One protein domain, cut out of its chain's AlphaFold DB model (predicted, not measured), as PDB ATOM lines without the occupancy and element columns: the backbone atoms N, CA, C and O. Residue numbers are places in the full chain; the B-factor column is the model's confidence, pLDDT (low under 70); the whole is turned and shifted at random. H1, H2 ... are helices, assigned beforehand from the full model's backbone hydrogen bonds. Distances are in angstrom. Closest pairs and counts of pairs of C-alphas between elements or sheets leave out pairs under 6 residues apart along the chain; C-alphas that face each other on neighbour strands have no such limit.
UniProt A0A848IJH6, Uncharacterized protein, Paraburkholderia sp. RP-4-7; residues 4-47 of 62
ATOM      1  N   THR A   4     202.925 211.228 246.331       80.88
ATOM      2  CA  THR A   4     201.965 210.290 245.735       80.88
ATOM      3  C   THR A   4     200.918 211.002 244.877       80.88
ATOM      4  O   THR A   4     200.641 210.581 243.756       80.88
ATOM      5  N   ILE A   5     200.386 212.133 245.359       81.06
ATOM      6  CA  ILE A   5     199.419 212.957 244.615       81.06
ATOM      7  C   ILE A   5     200.085 213.551 243.370       81.06
ATOM      8  O   ILE A   5     199.490 213.540 242.294       81.06
ATOM      9  N   ASP A   6     201.329 214.029 243.486       83.75
ATOM     10  CA  ASP A   6     202.086 214.558 242.345       83.75
ATOM     11  C   ASP A   6     202.318 213.490 241.263       83.75
ATOM     12  O   ASP A   6     202.134 213.762 240.075       83.75
ATOM     13  N   GLN A   7     202.639 212.253 241.663       82.38
ATOM     14  CA  GLN A   7     202.747 211.124 240.733       82.38
ATOM     15  C   GLN A   7     201.418 210.813 240.050       82.38
ATOM     16  O   GLN A   7     201.372 210.732 238.826       82.38
ATOM     17  N   LEU A   8     200.321 210.713 240.802       82.88
ATOM     18  CA  LEU A   8     199.012 210.437 240.212       82.88
ATOM     19  C   LEU A   8     198.553 211.551 239.261       82.88
ATOM     20  O   LEU A   8     197.949 211.260 238.228       82.88
ATOM     21  N   LYS A   9     198.872 212.817 239.567       83.94
ATOM     22  CA  LYS A   9     198.638 213.953 238.665       83.94
ATOM     23  C   LYS A   9     199.465 213.839 237.386       83.94
ATOM     24  O   LYS A   9     198.928 214.061 236.304       83.94
ATOM     25  N   LYS A  10     200.743 213.457 237.484       83.00
ATOM     26  CA  LYS A  10     201.622 213.233 236.319       83.00
ATOM     27  C   LYS A  10     201.158 212.073 235.440       83.00
ATOM     28  O   LYS A  10     201.180 212.201 234.221       83.00
ATOM     29  N   SER A  11     200.661 210.996 236.042       78.00
ATOM     30  CA  SER A  11     200.003 209.878 235.346       78.00
ATOM     31  C   SER A  11     198.616 210.250 234.784       78.00
ATOM     32  O   SER A  11     197.979 209.485 234.048       78.00
ATOM     33  N   GLY A  12     198.098 211.428 235.151       80.19
ATOM     34  CA  GLY A  12     196.747 211.887 234.837       80.19
ATOM     35  C   GLY A  12     195.653 211.002 235.437       80.19
ATOM     36  O   GLY A  12     194.557 210.943 234.883       80.19
ATOM     37  N   LEU A  13     195.964 210.231 236.481       81.50
ATOM     38  CA  LEU A  13     195.012 209.378 237.194       81.50
ATOM     39  C   LEU A  13     194.039 210.201 238.034       81.50
ATOM     40  O   LEU A  13     192.865 209.857 238.101       81.50
ATOM     41  N   VAL A  14     194.522 211.303 238.610       82.06
ATOM     42  CA  VAL A  14     193.682 212.336 239.220       82.06
ATOM     43  C   VAL A  14     193.977 213.694 238.605       82.06
ATOM     44  O   VAL A  14     195.105 213.987 238.198       82.06
ATOM     45  N   THR A  15     192.953 214.537 238.531       84.56
ATOM     46  CA  THR A  15     193.078 215.929 238.089       84.56
ATOM     47  C   THR A  15     193.235 216.865 239.281       84.56
ATOM     48  O   THR A  15     192.887 216.523 240.409       84.56
ATOM     49  N   ASP A  16     193.733 218.078 239.036       81.38
ATOM     50  CA  ASP A  16     193.847 219.100 240.085       81.38
ATOM     51  C   ASP A  16     192.486 219.410 240.727       81.38
ATOM     52  O   ASP A  16     192.386 219.556 241.941       81.38
ATOM     53  N   ASP A  17     191.423 219.394 239.919       83.81
ATOM     54  CA  ASP A  17     190.051 219.616 240.370       83.81
ATOM     55  C   ASP A  17     189.567 218.500 241.310       83.81
ATOM     56  O   ASP A  17     189.037 218.781 242.382       83.81
ATOM     57  N   GLN A  18     189.860 217.233 240.986       82.94
ATOM     58  CA  GLN A  18     189.581 216.101 241.877       82.94
ATOM     59  C   GLN A  18     190.400 216.180 243.164       82.94
ATOM     60  O   GLN A  18     189.869 215.939 244.238       82.94
ATOM     61  N   VAL A  19     191.673 216.576 243.094       83.06
ATOM     62  CA  VAL A  19     192.522 216.770 244.285       83.06
ATOM     63  C   VAL A  19     192.023 217.909 245.171       83.06
ATOM     64  O   VAL A  19     192.164 217.862 246.398       83.06
ATOM     65  N   LYS A  20     191.431 218.935 244.567       84.12
ATOM     66  CA  LYS A  20     190.837 220.069 245.270       84.12
ATOM     67  C   LYS A  20     189.469 219.732 245.866       84.12
ATOM     68  O   LYS A  20     189.146 220.248 246.930       84.12
ATOM     69  N   ALA A  21     188.702 218.871 245.200       86.44
ATOM     70  CA  ALA A  21     187.442 218.332 245.697       86.44
ATOM     71  C   ALA A  21     187.641 217.230 246.751       86.44
ATOM     72  O   ALA A  21     186.757 217.027 247.579       86.44
ATOM     73  N   MET A  22     188.796 216.554 246.743       82.94
ATOM     74  CA  MET A  22     189.110 215.489 247.689       82.94
ATOM     75  C   MET A  22     189.207 216.006 249.118       82.94
ATOM     76  O   MET A  22     190.005 216.897 249.438       82.94
ATOM     77  N   GLY A  23     188.423 215.374 249.984       85.88
ATOM     78  CA  GLY A  23     188.463 215.596 251.417       85.88
ATOM     79  C   GLY A  23     189.756 215.082 252.068       85.88
ATOM     80  O   GLY A  23     190.571 214.394 251.443       85.88
ATOM     81  N   PRO A  24     189.957 215.389 253.359       81.38
ATOM     82  CA  PRO A  24     191.132 214.941 254.107       81.38
ATOM     83  C   PRO A  24     191.249 213.409 254.193       81.38
ATOM     84  O   PRO A  24     192.364 212.886 254.178       81.38
ATOM     85  N   ASP A  25     190.130 212.685 254.242       85.62
ATOM     86  CA  ASP A  25     190.114 211.217 254.271       85.62
ATOM     87  C   ASP A  25     190.549 210.599 252.935       85.62
ATOM     88  O   ASP A  25     191.358 209.672 252.908       85.62
ATOM     89  N   GLU A  26     190.088 211.156 251.814       83.06
ATOM     90  CA  GLU A  26     190.471 210.700 250.471       83.06
ATOM     91  C   GLU A  26     191.952 210.974 250.191       83.06
ATOM     92  O   GLU A  26     192.662 210.110 249.677       83.06
ATOM     93  N   ARG A  27     192.458 212.139 250.615       82.25
ATOM     94  CA  ARG A  27     193.891 212.454 250.536       82.25
ATOM     95  C   ARG A  27     194.739 211.472 251.333       82.25
ATOM     96  O   ARG A  27     195.761 211.022 250.828       82.25
ATOM     97  N   LYS A  28     194.301 211.088 252.537       84.19
ATOM     98  CA  LYS A  28     194.981 210.067 253.349       84.19
ATOM     99  C   LYS A  28     194.998 208.698 252.682       84.19
ATOM    100  O   LYS A  28     196.019 208.015 252.752       84.19
ATOM    101  N   LEU A  29     193.894 208.295 252.051       82.69
ATOM    102  CA  LEU A  29     193.837 207.047 251.291       82.69
ATOM    103  C   LEU A  29     194.842 207.072 250.141       82.69
ATOM    104  O   LEU A  29     195.598 206.121 249.980       82.69
ATOM    105  N   ILE A  30     194.913 208.185 249.410       82.00
ATOM    106  CA  ILE A  30     195.881 208.354 248.329       82.00
ATOM    107  C   ILE A  30     197.319 208.375 248.839       82.00
ATOM    108  O   ILE A  30     198.169 207.718 248.252       82.00
ATOM    109  N   GLU A  31     197.619 209.095 249.918       82.19
ATOM    110  CA  GLU A  31     198.964 209.086 250.507       82.19
ATOM    111  C   GLU A  31     199.360 207.705 251.045       82.19
ATOM    112  O   GLU A  31     200.550 207.411 251.128       82.19
ATOM    113  N   SER A  32     198.382 206.854 251.368       85.06
ATOM    114  CA  SER A  32     198.611 205.467 251.783       85.06
ATOM    115  C   SER A  32     198.831 204.508 250.607       85.06
ATOM    116  O   SER A  32     199.245 203.374 250.845       85.06
ATOM    117  N   LEU A  33     198.577 204.931 249.361       82.31
ATOM    118  CA  LEU A  33     198.825 204.101 248.183       82.31
ATOM    119  C   LEU A  33     200.321 203.904 247.964       82.31
ATOM    120  O   LEU A  33     201.123 204.844 247.984       82.31
ATOM    121  N   THR A  34     200.682 202.662 247.673       83.75
ATOM    122  CA  THR A  34     202.044 202.306 247.291       83.75
ATOM    123  C   THR A  34     202.312 202.629 245.814       83.75
ATOM    124  O   THR A  34     201.389 202.678 244.994       83.75
ATOM    125  N   PRO A  35     203.585 202.807 245.414       78.50
ATOM    126  CA  PRO A  35     203.946 203.030 244.012       78.50
ATOM    127  C   PRO A  35     203.476 201.907 243.073       78.50
ATOM    128  O   PRO A  35     203.162 202.159 241.909       78.50
ATOM    129  N   GLU A  36     203.418 200.667 243.569       83.62
ATOM    130  CA  GLU A  36     202.930 199.514 242.805       83.62
ATOM    131  C   GLU A  36     201.431 199.624 242.504       83.62
ATOM    132  O   GLU A  36     201.014 199.389 241.368       83.62
ATOM    133  N   GLU A  37     200.628 200.058 243.477       84.06
ATOM    134  CA  GLU A  37     199.190 200.282 243.294       84.06
ATOM    135  C   GLU A  37     198.909 201.428 242.318       84.06
ATOM    136  O   GLU A  37     198.048 201.301 241.449       84.06
ATOM    137  N   ILE A  38     199.680 202.517 242.383       81.94
ATOM    138  CA  ILE A  38     199.577 203.633 241.428       81.94
ATOM    139  C   ILE A  38     199.846 203.154 240.000       81.94
ATOM    140  O   ILE A  38     199.097 203.473 239.076       81.94
ATOM    141  N   LYS A  39     200.893 202.345 239.813       82.56
ATOM    142  CA  LYS A  39     201.247 201.782 238.506       82.56
ATOM    143  C   LYS A  39     200.180 200.813 237.990       82.56
ATOM    144  O   LYS A  39     199.899 200.779 236.787       82.56
ATOM    145  N   ALA A  40     199.555 200.048 238.886       84.94
ATOM    146  CA  ALA A  40     198.414 199.205 238.545       84.94
ATOM    147  C   ALA A  40     197.213 200.052 238.091       84.94
ATOM    148  O   ALA A  40     196.635 199.767 237.041       84.94
ATOM    149  N   LEU A  41     196.886 201.133 238.807       82.44
ATOM    150  CA  LEU A  41     195.827 202.073 238.425       82.44
ATOM    151  C   LEU A  41     196.107 202.733 237.066       82.44
ATOM    152  O   LEU A  41     195.202 202.826 236.236       82.44
ATOM    153  N   GLU A  42     197.355 203.127 236.796       81.00
ATOM    154  CA  GLU A  42     197.772 203.707 235.508       81.00
ATOM    155  C   GLU A  42     197.554 202.715 234.362       81.00
ATOM    156  O   GLU A  42     196.977 203.058 233.328       81.00
ATOM    157  N   SER A  43     197.939 201.456 234.584       81.12
ATOM    158  CA  SER A  43     197.753 200.370 233.620       81.12
ATOM    159  C   SER A  43     196.271 200.092 233.354       81.12
ATOM    160  O   SER A  43     195.880 199.877 232.208       81.12
ATOM    161  N   ILE A  44     195.425 200.130 234.392       79.50
ATOM    162  CA  ILE A  44     193.970 199.946 234.263       79.50
ATOM    163  C   ILE A  44     193.355 201.098 233.474       79.50
ATOM    164  O   ILE A  44     192.598 200.850 232.536       79.50
ATOM    165  N   LYS A  45     193.703 202.347 233.804       74.25
ATOM    166  CA  LYS A  45     193.250 203.524 233.060       74.25
ATOM    167  C   LYS A  45     193.661 203.419 231.593       74.25
ATOM    168  O   LYS A  45     192.815 203.602 230.728       74.25
ATOM    169  N   ASN A  46     194.918 203.081 231.304       66.50
ATOM    170  CA  ASN A  46     195.403 202.930 229.934       66.50
ATOM    171  C   ASN A  46     194.659 201.812 229.185       66.50
ATOM    172  O   ASN A  46     194.255 202.009 228.044       66.50
ATOM    173  N   LYS A  47     194.382 200.680 229.842       70.00
ATOM    174  CA  LYS A  47     193.614 199.574 229.257       70.00
ATOM    175  C   LYS A  47     192.158 199.958 228.985       70.00
ATOM    176  O   LYS A  47     191.657 199.685 227.900       70.00
TER     177      LYS A  47
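AT A GLANCE: This is residues 4 to 47 of the 62 residues of an uncharacterized protein of Paraburkholderia sp. RP-4-7 (UniProt A0A848IJH6). The model is a small, loosely joined group of four short helices, with H1 between the longest helix, H4, on one side and the pair H2 and H3 on the other. From H1 the chain goes out through H2, turns back through H3, which meets H1 near its first residue, and comes round to H4, which runs beside H1 the same way. The printed part has 44 residues with four named helices, in the order H1, H2, H3, H4, and no named strand; the class is all helix. The whole is compact, with a radius of gyration of the C-alphas of 10.0 A, and the C-alphas span 28 by 20 by 14 A.

HOW THE PARTS SIT: Begin with H4, residues 35 to 47, and look from it to H1, residues 4 to 10. The two are close but not clearly touching; their closest C-alphas, those of Leu 8 and Ile 38, are 6.9 A apart. They run the same way at a shallow tilt of 30 degrees. Look next at Thr 4 and Glu 31, where H1 and H3, residues 24 to 31, touch: these closest C-alphas are 5.8 A apart, and the lines of the two helices are about perpendicular, at 77 degrees. H2, residues 16 to 21, is close to H1 but not clearly touching it, with the closest C-alphas, those of Lys 9 and Asp 16, 7.2 A apart; the two run opposite ways at a steep tilt of 45 degrees. H2 and H3 are also close but not clearly touching, with the closest C-alphas, those of Val 19 and Arg 27, 7.7 A apart; they run opposite ways at a steep tilt of 41 degrees. H4 is apart from H2 and from H3. In H1, H2, H3 and H4 every O i to N i+4 pair is within hydrogen-bond range.

IN THESE COORDINATES: Find C-alpha 35 at (203.946, 203.030, 244.012); from there H4 runs 18.3 A to C-alpha 47 at (193.614, 199.574, 229.257). H1 begins at C-alpha 4, at (201.965, 210.290, 245.735), and runs 9.9 A to C-alpha 10. H2 runs 8.6 A from C-alpha 16 to C-alpha 21, and H3 runs 10.4 A from C-alpha 24 to C-alpha 31.

THE WHOLE: Look at Pro 24 and Lys 47 for the two C-alphas farthest apart, 29.3 A. The C-alphas of Thr 4 and Lys 47, the first and last printed residues, are 21.4 A apart. The printed part has no cut. The links from H1 to H2, H2 to H3 and H3 to H4 are tight, with 5, 2 and 3 residues. The mean pLDDT of the printed part is 81.8, and one printed residue, Asn 46, is under 70.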